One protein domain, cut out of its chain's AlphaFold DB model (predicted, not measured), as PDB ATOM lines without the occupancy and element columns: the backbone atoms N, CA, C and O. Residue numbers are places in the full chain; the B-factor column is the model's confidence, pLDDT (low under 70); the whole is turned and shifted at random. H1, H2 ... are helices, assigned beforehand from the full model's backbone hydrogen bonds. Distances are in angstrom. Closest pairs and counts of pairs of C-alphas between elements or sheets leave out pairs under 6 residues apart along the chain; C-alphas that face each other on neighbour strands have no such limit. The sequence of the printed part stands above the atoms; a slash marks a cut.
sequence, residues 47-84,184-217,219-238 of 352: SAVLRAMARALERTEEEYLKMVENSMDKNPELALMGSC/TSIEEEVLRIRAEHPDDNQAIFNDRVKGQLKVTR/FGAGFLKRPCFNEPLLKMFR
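AT A GLANCE: This is residues 47 to 84, 184 to 217 and 219 to 238 of the 352 residues of the protein "PPM-type phosphatase domain-containing protein" of Phaseolus angularis (UniProt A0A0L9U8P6). One long helix, H1, runs along one side of the model, with three four-residue helices, H2, H4 and H5, clustered near its last part and its first residues 47 to 56 sticking out as a free arm. Beyond this cluster, on the side away from H1, sit H3 and a looping stretch, residues 197 to 217, and H3 touches no helix. The printed part has 92 residues with five named helices in the order H1 H2 H3 H4 H5 and no named strand, and its class is all helix. It is only just compact, close to loose, with a radius of gyration of the C-alphas of 14.6 A, and spans 43 by 32 by 20 A.

IN THESE COORDINATES: H1, residues 47 to 71, begins at C-alpha 47 (51.272, 27.755, 13.457) and is 36.3 A long from first to last C-alpha. H2 is residues 76 to 79. H3, residues 187 to 196, is 14.2 A long and ends at C-alpha 196 (26.300, 39.097, 16.365). H4 is residues 222 to 225, and H5, residues 227 to 230, ends at C-alpha 230 (15.483, 24.532, 11.267).

HOW THE PARTS SIT: H1 touches H2 with residues 65 to 68 alone; the closest C-alphas, of Val 68 and Leu 78, are 6.0 A apart. H2 and H5 only just touch, with 3 pairs of C-alphas within 8 A, the closest those of Ala 79 and Phe 229 at 5.7 A. H4 and H5 touch only at the corner, closest at the C-alphas of Phe 223 and Asn 230, 4.3 A. H1 and H4 are close but not clearly touching, with the C-alphas of Leu 65 and Gly 222 closest at 6.8 A. H3 is apart from H1 and H5. Residues 82 to 83 pair antiparallel with residues 219 to 220. In H1 and H3 every O i to N i+4 pair is within hydrogen-bond range; H2, H4 and H5 are too short for such a pair.

THE WHOLE: The C-alphas farthest apart, of Ser 47 and Lys 235, are 44.3 A apart. Residues 85 to 183 are not printed, with 14.0 A between C-alphas 84 and 184; residue 218 is not printed either, with 7.3 A between C-alphas 217 and 219. Of the links that are printed whole, H1 to H2 and H4 to H5 are tight. The mean pLDDT of the printed part is 95.2, and no printed residue is under 70.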
ATOM      1  N   SER A  47      52.426  27.050  14.029       96.31
ATOM      2  CA  SER A  47      51.272  27.755  13.457       96.31
ATOM      3  C   SER A  47      50.627  26.975  12.309       96.31
ATOM      4  O   SER A  47      49.406  26.992  12.139       96.31
ATOM      5  N   ALA A  48      51.434  26.272  11.510       97.06
ATOM      6  CA  ALA A  48      50.935  25.422  10.438       97.06
ATOM      7  C   ALA A  48      50.186  24.206  10.990       97.06
ATOM      8  O   ALA A  48      49.149  23.847  10.432       97.06
ATOM      9  N   VAL A  49      50.667  23.620  12.094       97.50
ATOM     10  CA  VAL A  49      49.996  22.505  12.786       97.50
ATOM     11  C   VAL A  49      48.649  22.954  13.353       97.50
ATOM     12  O   VAL A  49      47.632  22.348  13.027       97.50
ATOM     13  N   LEU A  50      48.614  24.055  14.112       97.56
ATOM     14  CA  LEU A  50      47.373  24.587  14.694       97.56
ATOM     15  C   LEU A  50      46.335  24.920  13.612       97.56
ATOM     16  O   LEU A  50      45.180  24.503  13.701       97.56
ATOM     17  N   ARG A  51      46.754  25.595  12.531       97.62
ATOM     18  CA  ARG A  51      45.861  25.877  11.397       97.62
ATOM     19  C   ARG A  51      45.407  24.607  10.676       97.62
ATOM     20  O   ARG A  51      44.309  24.589  10.138       97.62
ATOM     21  N   ALA A  52      46.236  23.564  10.613       98.06
ATOM     22  CA  ALA A  52      45.835  22.293  10.016       98.06
ATOM     23  C   ALA A  52      44.755  21.589  10.844       98.06
ATOM     24  O   ALA A  52      43.811  21.075  10.251       98.06
ATOM     25  N   MET A  53      44.854  21.622  12.177       97.88
ATOM     26  CA  MET A  53      43.825  21.081  13.072       97.88
ATOM     27  C   MET A  53      42.490  21.815  12.894       97.88
ATOM     28  O   MET A  53      41.483  21.172  12.607       97.88
ATOM     29  N   ALA A  54      42.500  23.152  12.949       97.69
ATOM     30  CA  ALA A  54      41.289  23.957  12.765       97.69
ATOM     31  C   ALA A  54      40.634  23.721  11.390       97.69
ATOM     32  O   ALA A  54      39.437  23.458  11.306       97.69
ATOM     33  N   ARG A  55      41.428  23.719  10.306       98.00
ATOM     34  CA  ARG A  55      40.916  23.439   8.951       98.00
ATOM     35  C   ARG A  55      40.350  22.027   8.801       98.00
ATOM     36  O   ARG A  55      39.455  21.824   7.988       98.00
ATOM     37  N   ALA A  56      40.904  21.042   9.508       98.19
ATOM     38  CA  ALA A  56      40.389  19.678   9.459       98.19
ATOM     39  C   ALA A  56      38.975  19.614  10.049       98.19
ATOM     40  O   ALA A  56      38.094  19.015   9.435       98.19
ATOM     41  N   LEU A  57      38.742  20.282  11.183       98.12
ATOM     42  CA  LEU A  57      37.414  20.378  11.784       98.12
ATOM     43  C   LEU A  57      36.432  21.135  10.882       98.12
ATOM     44  O   LEU A  57      35.349  20.629  10.614       98.12
ATOM     45  N   GLU A  58      36.841  22.286  10.347       97.38
ATOM     46  CA  GLU A  58      36.017  23.106   9.447       97.38
ATOM     47  C   GLU A  58      35.575  22.333   8.196       97.38
ATOM     48  O   GLU A  58      34.394  22.317   7.856       97.38
ATOM     49  N   ARG A  59      36.496  21.611   7.544       98.06
ATOM     50  CA  ARG A  59      36.155  20.760   6.391       98.06
ATOM     51  C   ARG A  59      35.232  19.609   6.764       98.06
ATOM     52  O   ARG A  59      34.367  19.240   5.979       98.06
ATOM     53  N   THR A  60      35.430  19.028   7.945       98.25
ATOM     54  CA  THR A  60      34.584  17.926   8.423       98.25
ATOM     55  C   THR A  60      33.164  18.423   8.689       98.25
ATOM     56  O   THR A  60      32.206  17.733   8.360       98.25
ATOM     57  N   GLU A  61      33.022  19.632   9.236       97.94
ATOM     58  CA  GLU A  61      31.732  20.292   9.459       97.94
ATOM     59  C   GLU A  61      31.019  20.575   8.137       97.94
ATOM     60  O   GLU A  61      29.834  20.282   8.004       97.94
ATOM     61  N   GLU A  62      31.734  21.121   7.154       97.56
ATOM     62  CA  GLU A  62      31.163  21.433   5.845       97.56
ATOM     63  C   GLU A  62      30.603  20.174   5.166       97.56
ATOM     64  O   GLU A  62      29.455  20.167   4.715       97.56
ATOM     65  N   GLU A  63      31.380  19.091   5.143       98.00
ATOM     66  CA  GLU A  63      30.951  17.818   4.558       98.00
ATOM     67  C   GLU A  63      29.816  17.164   5.356       98.00
ATOM     68  O   GLU A  63      28.872  16.634   4.766       98.00
ATOM     69  N   TYR A  64      29.845  17.259   6.689       97.31
ATOM     70  CA  TYR A  64      28.750  16.783   7.530       97.31
ATOM     71  C   TYR A  64      27.451  17.536   7.245       97.31
ATOM     72  O   TYR A  64      26.428  16.907   6.984       97.31
ATOM     73  N   LEU A  65      27.470  18.871   7.216       96.44
ATOM     74  CA  LEU A  65      26.262  19.648   6.951       96.44
ATOM     75  C   LEU A  65      25.728  19.437   5.527       96.44
ATOM     76  O   LEU A  65      24.513  19.418   5.351       96.44
ATOM     77  N   LYS A  66      26.595  19.230   4.524       96.88
ATOM     78  CA  LYS A  66      26.165  18.831   3.169       96.88
ATOM     79  C   LYS A  66      25.464  17.473   3.177       96.88
ATOM     80  O   LYS A  66      24.434  17.300   2.531       96.88
ATOM     81  N   MET A  67      26.006  16.500   3.910       96.25
ATOM     82  CA  MET A  67      25.380  15.186   4.071       96.25
ATOM     83  C   MET A  67      24.008  15.296   4.755       96.25
ATOM     84  O   MET A  67      23.061  14.638   4.317       96.25
ATOM     85  N   VAL A  68      23.898  16.127   5.798       95.69
ATOM     86  CA  VAL A  68      22.629  16.407   6.485       95.69
ATOM     87  C   VAL A  68      21.627  17.020   5.514       95.69
ATOM     88  O   VAL A  68      20.538  16.478   5.379       95.69
ATOM     89  N   GLU A  69      22.018  18.062   4.775       94.69
ATOM     90  CA  GLU A  69      21.185  18.743   3.771       94.69
ATOM     91  C   GLU A  69      20.611  17.760   2.736       94.69
ATOM     92  O   GLU A  69      19.405  17.735   2.511       94.69
ATOM     93  N   ASN A  70      21.444  16.854   2.214       94.50
ATOM     94  CA  ASN A  70      21.025  15.811   1.270       94.50
ATOM     95  C   ASN A  70      20.091  14.742   1.875       94.50
ATOM     96  O   ASN A  70      19.463  13.986   1.133       94.50
ATOM     97  N   SER A  71      20.027  14.634   3.204       93.19
ATOM     98  CA  SER A  71      19.265  13.604   3.921       93.19
ATOM     99  C   SER A  71      18.080  14.165   4.716       93.19
ATOM    100  O   SER A  71      17.390  13.388   5.379       93.19
ATOM    101  N   MET A  72      17.820  15.477   4.642       89.69
ATOM    102  CA  MET A  72      16.825  16.165   5.479       89.69
ATOM    103  C   MET A  72      15.403  15.627   5.311       89.69
ATOM    104  O   MET A  72      14.676  15.542   6.295       89.69
ATOM    105  N   ASP A  73      15.017  15.220   4.099       89.12
ATOM    106  CA  ASP A  73      13.669  14.694   3.829       89.12
ATOM    107  C   ASP A  73      13.402  13.347   4.513       89.12
ATOM    108  O   ASP A  73      12.251  12.969   4.729       89.12
ATOM    109  N   LYS A  74      14.464  12.594   4.822       92.69
ATOM    110  CA  LYS A  74      14.369  11.266   5.441       92.69
ATOM    111  C   LYS A  74      14.623  11.331   6.940       92.69
ATOM    112  O   LYS A  74      13.861  10.743   7.698       92.69
ATOM    113  N   ASN A  75      15.677  12.047   7.328       92.50
ATOM    114  CA  ASN A  75      16.224  12.059   8.682       92.50
ATOM    115  C   ASN A  75      16.475  13.510   9.150       92.50
ATOM    116  O   ASN A  75      17.635  13.919   9.307       92.50
ATOM    117  N   PRO A  76      15.422  14.327   9.340       91.25
ATOM    118  CA  PRO A  76      15.563  15.723   9.762       91.25
ATOM    119  C   PRO A  76      16.201  15.864  11.153       91.25
ATOM    120  O   PRO A  76      16.779  16.902  11.467       91.25
ATOM    121  N   GLU A  77      16.160  14.824  11.988       92.94
ATOM    122  CA  GLU A  77      16.817  14.783  13.293       92.94
ATOM    123  C   GLU A  77      18.338  14.942  13.210       92.94
ATOM    124  O   GLU A  77      18.944  15.413  14.170       92.94
ATOM    125  N   LEU A  78      18.965  14.636  12.067       94.19
ATOM    126  CA  LEU A  78      20.398  14.869  11.874       94.19
ATOM    127  C   LEU A  78      20.767  16.353  11.993       94.19
ATOM    128  O   LEU A  78      21.866  16.669  12.439       94.19
ATOM    129  N   ALA A  79      19.848  17.269  11.675       94.69
ATOM    130  CA  ALA A  79      20.061  18.698  11.885       94.69
ATOM    131  C   ALA A  79      20.144  19.085  13.369       94.69
ATOM    132  O   ALA A  79      20.751  20.109  13.683       94.69
ATOM    133  N   LEU A  80      19.558  18.287  14.270       94.88
ATOM    134  CA  LEU A  80      19.614  18.490  15.722       94.88
ATOM    135  C   LEU A  80      20.895  17.923  16.340       94.88
ATOM    136  O   LEU A  80      21.326  18.389  17.395       94.88
ATOM    137  N   MET A  81      21.501  16.924  15.696       95.06
ATOM    138  CA  MET A  81      22.667  16.229  16.228       95.06
ATOM    139  C   MET A  81      23.887  17.143  16.220       95.06
ATOM    140  O   MET A  81      24.225  17.745  15.203       95.06
ATOM    141  N   GLY A  82      24.576  17.220  17.352       95.69
ATOM    142  CA  GLY A  82      25.806  17.983  17.494       95.69
ATOM    143  C   GLY A  82      26.704  17.406  18.576       95.69
ATOM    144  O   GLY A  82      26.287  16.544  19.352       95.69
ATOM    145  N   SER A  83      27.958  17.851  18.604       95.81
ATOM    146  CA  SER A  83      28.956  17.329  19.536       95.81
ATOM    147  C   SER A  83      30.019  18.366  19.895       95.81
ATOM    148  O   SER A  83      30.422  19.185  19.061       95.81
ATOM    149  N   CYS A  84      30.493  18.303  21.140       96.75
ATOM    150  CA  CYS A  84      31.726  18.955  21.562       96.75
ATOM    151  C   CYS A  84      32.928  18.152  21.053       96.75
ATOM    152  O   CYS A  84      32.905  16.924  21.006       96.75
ATOM    153  N   THR A 184      27.607  29.221  27.610       96.06
ATOM    154  CA  THR A 184      26.882  30.396  28.109       96.06
ATOM    155  C   THR A 184      27.306  30.831  29.510       96.06
ATOM    156  O   THR A 184      26.925  31.908  29.953       96.06
ATOM    157  N   SER A 185      28.118  30.032  30.213       94.75
ATOM    158  CA  SER A 185      28.764  30.449  31.462       94.75
ATOM    159  C   SER A 185      29.943  31.401  31.231       94.75
ATOM    160  O   SER A 185      30.403  32.031  32.180       94.75
ATOM    161  N   ILE A 186      30.438  31.508  29.994       96.38
ATOM    162  CA  ILE A 186      31.528  32.408  29.620       96.38
ATOM    163  C   ILE A 186      30.938  33.714  29.092       96.38
ATOM    164  O   ILE A 186      30.328  33.757  28.023       96.38
ATOM    165  N   GLU A 187      31.144  34.794  29.845       96.19
ATOM    166  CA  GLU A 187      30.565  36.108  29.545       96.19
ATOM    167  C   GLU A 187      30.978  36.625  28.159       96.19
ATOM    168  O   GLU A 187      30.137  37.127  27.417       96.19
ATOM    169  N   GLU A 188      32.235  36.418  27.759       96.50
ATOM    170  CA  GLU A 188      32.737  36.807  26.435       96.50
ATOM    171  C   GLU A 188      31.966  36.131  25.289       96.50
ATOM    172  O   GLU A 188      31.665  36.773  24.283       96.50
ATOM    173  N   GLU A 189      31.580  34.858  25.442       97.50
ATOM    174  CA  GLU A 189      30.798  34.138  24.430       97.50
ATOM    175  C   GLU A 189      29.343  34.616  24.386       97.50
ATOM    176  O   GLU A 189      28.769  34.749  23.304       97.50
ATOM    177  N   VAL A 190      28.753  34.926  25.544       96.81
ATOM    178  CA  VAL A 190      27.404  35.506  25.626       96.81
ATOM    179  C   VAL A 190      27.369  36.885  24.969       96.81
ATOM    180  O   VAL A 190      26.465  37.169  24.180       96.81
ATOM    181  N   LEU A 191      28.356  37.735  25.262       96.62
ATOM    182  CA  LEU A 191      28.489  39.058  24.654       96.62
ATOM    183  C   LEU A 191      28.714  38.958  23.144       96.62
ATOM    184  O   LEU A 191      28.072  39.691  22.397       96.62
ATOM    185  N   ARG A 192      29.555  38.017  22.691       96.88
ATOM    186  CA  ARG A 192      29.772  37.749  21.266       96.88
ATOM    187  C   ARG A 192      28.461  37.413  20.553       96.88
ATOM    188  O   ARG A 192      28.132  38.072  19.574       96.88
ATOM    189  N   ILE A 193      27.688  36.446  21.060       96.88
ATOM    190  CA  ILE A 193      26.428  36.029  20.418       96.88
ATOM    191  C   ILE A 193      25.415  37.180  20.376       96.88
ATOM    192  O   ILE A 193      24.769  37.382  19.349       96.88
ATOM    193  N   ARG A 194      25.295  37.956  21.463       96.06
ATOM    194  CA  ARG A 194      24.407  39.132  21.517       96.06
ATOM    195  C   ARG A 194      24.834  40.228  20.539       96.06
ATOM    196  O   ARG A 194      23.977  40.853  19.928       96.06
ATOM    197  N   ALA A 195      26.137  40.450  20.374       96.06
ATOM    198  CA  ALA A 195      26.664  41.427  19.425       96.06
ATOM    199  C   ALA A 195      26.490  40.984  17.961       96.06
ATOM    200  O   ALA A 195      26.271  41.824  17.094       96.06
ATOM    201  N   GLU A 196      26.568  39.679  17.688       95.38
ATOM    202  CA  GLU A 196      26.300  39.097  16.365       95.38
ATOM    203  C   GLU A 196      24.802  39.141  15.996       95.38
ATOM    204  O   GLU A 196      24.474  39.155  14.810       95.38
ATOM    205  N   HIS A 197      23.901  39.211  16.988       95.62
ATOM    206  CA  HIS A 197      22.442  39.202  16.805       95.62
ATOM    207  C   HIS A 197      21.753  40.347  17.580       95.62
ATOM    208  O   HIS A 197      20.967  40.084  18.496       95.62
ATOM    209  N   PRO A 198      22.011  41.625  17.233       94.56
ATOM    210  CA  PRO A 198      21.466  42.774  17.965       94.56
ATOM    211  C   PRO A 198      19.935  42.877  17.888       94.56
ATOM    212  O   PRO A 198      19.314  43.450  18.780       94.56
ATOM    213  N   ASP A 199      19.332  42.299  16.848       94.19
ATOM    214  CA  ASP A 199      17.885  42.317  16.616       94.19
ATOM    215  C   ASP A 199      17.141  41.179  17.341       94.19
ATOM    216  O   ASP A 199      15.911  41.129  17.321       94.19
ATOM    217  N   ASP A 200      17.863  40.258  17.992       95.69
ATOM    218  CA  ASP A 200      17.287  39.099  18.675       95.69
ATOM    219  C   ASP A 200      17.622  39.088  20.171       95.69
ATOM    220  O   ASP A 200      18.606  38.505  20.633       95.69
ATOM    221  N   ASN A 201      16.720  39.667  20.963       91.69
ATOM    222  CA  ASN A 201      16.815  39.668  22.426       91.69
ATOM    223  C   ASN A 201      16.748  38.259  23.048       91.69
ATOM    224  O   ASN A 201      17.066  38.099  24.227       91.69
ATOM    225  N   GLN A 202      16.335  37.243  22.284       94.38
ATOM    226  CA  GLN A 202      16.265  35.847  22.714       94.38
ATOM    227  C   GLN A 202      17.412  34.991  22.161       94.38
ATOM    228  O   GLN A 202      17.383  33.768  22.323       94.38
ATOM    229  N   ALA A 203      18.444  35.595  21.552       95.12
ATOM    230  CA  ALA A 203      19.637  34.879  21.095       95.12
ATOM    231  C   ALA A 203      20.265  34.039  22.227       95.12
ATOM    232  O   ALA A 203      20.657  32.887  22.020       95.12
ATOM    233  N   ILE A 204      20.265  34.582  23.450       96.50
ATOM    234  CA  ILE A 204      20.563  33.863  24.692       96.50
ATOM    235  C   ILE A 204      19.340  33.947  25.606       96.50
ATOM    236  O   ILE A 204      18.971  35.031  26.054       96.50
ATOM    237  N   PHE A 205      18.742  32.799  25.910       94.62
ATOM    238  CA  PHE A 205      17.535  32.677  26.725       94.62
ATOM    239  C   PHE A 205      17.696  31.539  27.737       94.62
ATOM    240  O   PHE A 205      18.102  30.441  27.362       94.62
ATOM    241  N   ASN A 206      17.388  31.791  29.016       93.94
ATOM    242  CA  ASN A 206      17.572  30.835  30.122       93.94
ATOM    243  C   ASN A 206      18.970  30.186  30.143       93.94
ATOM    244  O   ASN A 206      19.097  28.961  30.182       93.94
ATOM    245  N   ASP A 207      20.013  31.014  30.051       94.56
ATOM    246  CA  ASP A 207      21.420  30.591  29.994       94.56
ATOM    247  C   ASP A 207      21.714  29.569  28.887       94.56
ATOM    248  O   ASP A 207      22.587  28.709  29.021       94.56
ATOM    249  N   ARG A 208      20.972  29.632  27.777       96.69
ATOM    250  CA  ARG A 208      21.115  28.738  26.627       96.69
ATOM    251  C   ARG A 208      20.988  29.504  25.314       96.69
ATOM    252  O   ARG A 208      20.180  30.421  25.191       96.69
ATOM    253  N   VAL A 209      21.747  29.092  24.304       96.88
ATOM    254  CA  VAL A 209      21.639  29.602  22.932       96.88
ATOM    255  C   VAL A 209      20.260  29.237  22.389       96.88
ATOM    256  O   VAL A 209      19.927  28.051  22.308       96.88
ATOM    257  N   LYS A 210      19.431  30.247  22.101       95.31
ATOM    258  CA  LYS A 210      18.009  30.109  21.721       95.31
ATOM    259  C   LYS A 210      17.184  29.205  22.654       95.31
ATOM    260  O   LYS A 210      16.206  28.598  22.226       95.31
ATOM    261  N   GLY A 211      17.587  29.065  23.921       94.56
ATOM    262  CA  GLY A 211      16.957  28.143  24.876       94.56
ATOM    263  C   GLY A 211      17.326  26.659  24.699       94.56
ATOM    264  O   GLY A 211      16.863  25.822  25.472       94.56
ATOM    265  N   GLN A 212      18.174  26.309  23.727       94.19
ATOM    266  CA  GLN A 212      18.373  24.925  23.273       94.19
ATOM    267  C   GLN A 212      19.692  24.292  23.712       94.19
ATOM    268  O   GLN A 212      19.699  23.122  24.089       94.19
ATOM    269  N   LEU A 213      20.804  25.029  23.704       95.19
ATOM    270  CA  LEU A 213      22.125  24.488  24.049       95.19
ATOM    271  C   LEU A 213      22.842  25.386  25.055       95.19
ATOM    272  O   LEU A 213      22.788  26.605  24.942       95.19
ATOM    273  N   LYS A 214      23.531  24.790  26.037       94.88
ATOM    274  CA  LYS A 214      24.443  25.541  26.922       94.88
ATOM    275  C   LYS A 214      25.772  25.860  26.243       94.88
ATOM    276  O   LYS A 214      26.402  26.858  26.575       94.88
ATOM    277  N   VAL A 215      26.194  25.032  25.293       97.06
ATOM    278  CA  VAL A 215      27.400  25.270  24.500       97.06
ATOM    279  C   VAL A 215      27.159  26.361  23.465       97.06
ATOM    280  O   VAL A 215      26.100  26.418  22.841       97.06
ATOM    281  N   THR A 216      28.148  27.229  23.280       97.75
ATOM    282  CA  THR A 216      28.101  28.356  22.328       97.75
ATOM    283  C   THR A 216      28.815  28.038  21.020       97.75
ATOM    284  O   THR A 216      28.649  28.737  20.014       97.75
ATOM    285  N   ARG A 217      29.597  26.954  21.020       98.00
ATOM    286  CA  ARG A 217      30.268  26.412  19.845       98.00
ATOM    287  C   ARG A 217      30.208  24.892  19.869       98.00
ATOM    288  O   ARG A 217      30.506  24.295  20.897       98.00
ATOM    289  N   PHE A 219      30.263  21.163  16.909       98.31
ATOM    290  CA  PHE A 219      30.164  20.498  15.621       98.31
ATOM    291  C   PHE A 219      28.705  20.091  15.373       98.31
ATOM    292  O   PHE A 219      28.018  19.697  16.316       98.31
ATOM    293  N   GLY A 220      28.221  20.181  14.134       97.31
ATOM    294  CA  GLY A 220      26.829  19.873  13.793       97.31
ATOM    295  C   GLY A 220      25.838  20.889  14.370       97.31
ATOM    296  O   GLY A 220      26.093  22.089  14.328       97.31
ATOM    297  N   ALA A 221      24.696  20.436  14.889       96.88
ATOM    298  CA  ALA A 221      23.598  21.281  15.370       96.88
ATOM    299  C   ALA A 221      23.184  22.328  14.316       96.88
ATOM    300  O   ALA A 221      23.071  23.530  14.584       96.88
ATOM    301  N   GLY A 222      22.981  21.846  13.086       96.31
ATOM    302  CA  GLY A 222      22.665  22.653  11.909       96.31
ATOM    303  C   GLY A 222      21.474  23.588  12.117       96.31
ATOM    304  O   GLY A 222      21.499  24.714  11.623       96.31
ATOM    305  N   PHE A 223      20.484  23.176  12.914       96.00
ATOM    306  CA  PHE A 223      19.291  23.974  13.224       96.00
ATOM    307  C   PHE A 223      19.578  25.331  13.896       96.00
ATOM    308  O   PHE A 223      18.766  26.245  13.790       96.00
ATOM    309  N   LEU A 224      20.738  25.493  14.546       96.69
ATOM    310  CA  LEU A 224      21.202  26.777  15.095       96.69
ATOM    311  C   LEU A 224      22.178  27.510  14.165       96.69
ATOM    312  O   LEU A 224      22.512  28.667  14.409       96.69
ATOM    313  N   LYS A 225      22.628  26.869  13.084       96.25
ATOM    314  CA  LYS A 225      23.621  27.408  12.143       96.25
ATOM    315  C   LYS A 225      23.006  28.004  10.886       96.25
ATOM    316  O   LYS A 225      23.536  28.984  10.378       96.25
ATOM    317  N   ARG A 226      21.935  27.404  10.359       95.06
ATOM    318  CA  ARG A 226      21.235  27.910   9.169       95.06
ATOM    319  C   ARG A 226      19.719  27.694   9.283       95.06
ATOM    320  O   ARG A 226      19.311  26.605   9.692       95.06
ATOM    321  N   PRO A 227      18.884  28.653   8.835       93.75
ATOM    322  CA  PRO A 227      17.425  28.497   8.819       93.75
ATOM    323  C   PRO A 227      16.942  27.258   8.056       93.75
ATOM    324  O   PRO A 227      16.027  26.576   8.516       93.75
ATOM    325  N   CYS A 228      17.606  26.899   6.950       92.94
ATOM    326  CA  CYS A 228      17.243  25.738   6.129       92.94
ATOM    327  C   CYS A 228      17.296  24.398   6.884       92.94
ATOM    328  O   CYS A 228      16.610  23.457   6.506       92.94
ATOM    329  N   PHE A 229      18.068  24.306   7.970       93.88
ATOM    330  CA  PHE A 229      18.098  23.124   8.833       93.88
ATOM    331  C   PHE A 229      17.045  23.159   9.942       93.88
ATOM    332  O   PHE A 229      16.739  22.127  10.531       93.88
ATOM    333  N   ASN A 230      16.502  24.336  10.244       93.38
ATOM    334  CA  ASN A 230      15.483  24.532  11.267       93.38
ATOM    335  C   ASN A 230      14.065  24.348  10.701       93.38
ATOM    336  O   ASN A 230      13.201  23.769  11.354       93.38
ATOM    337  N   GLU A 231      13.818  24.803   9.471       90.56
ATOM    338  CA  GLU A 231      12.504  24.740   8.819       90.56
ATOM    339  C   GLU A 231      11.919  23.325   8.672       90.56
ATOM    340  O   GLU A 231      10.720  23.176   8.914       90.56
ATOM    341  N   PRO A 232      12.689  22.271   8.339       90.75
ATOM    342  CA  PRO A 232      12.131  20.929   8.156       90.75
ATOM    343  C   PRO A 232      11.797  20.219   9.474       90.75
ATOM    344  O   PRO A 232      11.115  19.196   9.472       90.75
ATOM    345  N   LEU A 233      12.252  20.748  10.614       91.50
ATOM    346  CA  LEU A 233      12.028  20.122  11.914       91.50
ATOM    347  C   LEU A 233      10.547  20.131  12.304       91.50
ATOM    348  O   LEU A 233       9.757  20.974  11.867       91.50
ATOM    349  N   LEU A 234      10.169  19.228  13.208       88.94
ATOM    350  CA  LEU A 234       8.862  19.287  13.861       88.94
ATOM    351  C   LEU A 234       8.747  20.577  14.675       88.94
ATOM    352  O   LEU A 234       9.718  21.019  15.283       88.94
ATOM    353  N   LYS A 235       7.543  21.157  14.739       89.25
ATOM    354  CA  LYS A 235       7.290  22.456  15.388       89.25
ATOM    355  C   LYS A 235       7.851  22.551  16.816       89.25
ATOM    356  O   LYS A 235       8.302  23.615  17.209       89.25
ATOM    357  N   MET A 236       7.854  21.443  17.560       88.06
ATOM    358  CA  MET A 236       8.399  21.358  18.922       88.06
ATOM    359  C   MET A 236       9.929  21.498  19.020       88.06
ATOM    360  O   MET A 236      10.425  21.842  20.085       88.06
ATOM    361  N   PHE A 237      10.666  21.252  17.934       88.88
ATOM    362  CA  PHE A 237      12.128  21.375  17.869       88.88
ATOM    363  C   PHE A 237      12.596  22.624  17.114       88.88
ATOM    364  O   PHE A 237      13.795  22.887  17.054       88.88
ATOM    365  N   ARG A 238      11.671  23.390  16.524       91.88
ATOM    366  CA  ARG A 238      12.016  24.621  15.814       91.88
ATOM    367  C   ARG A 238      12.387  25.714  16.801       91.88
ATOM    368  O   ARG A 238      11.686  25.935  17.786       91.88
TER     369      ARG A 238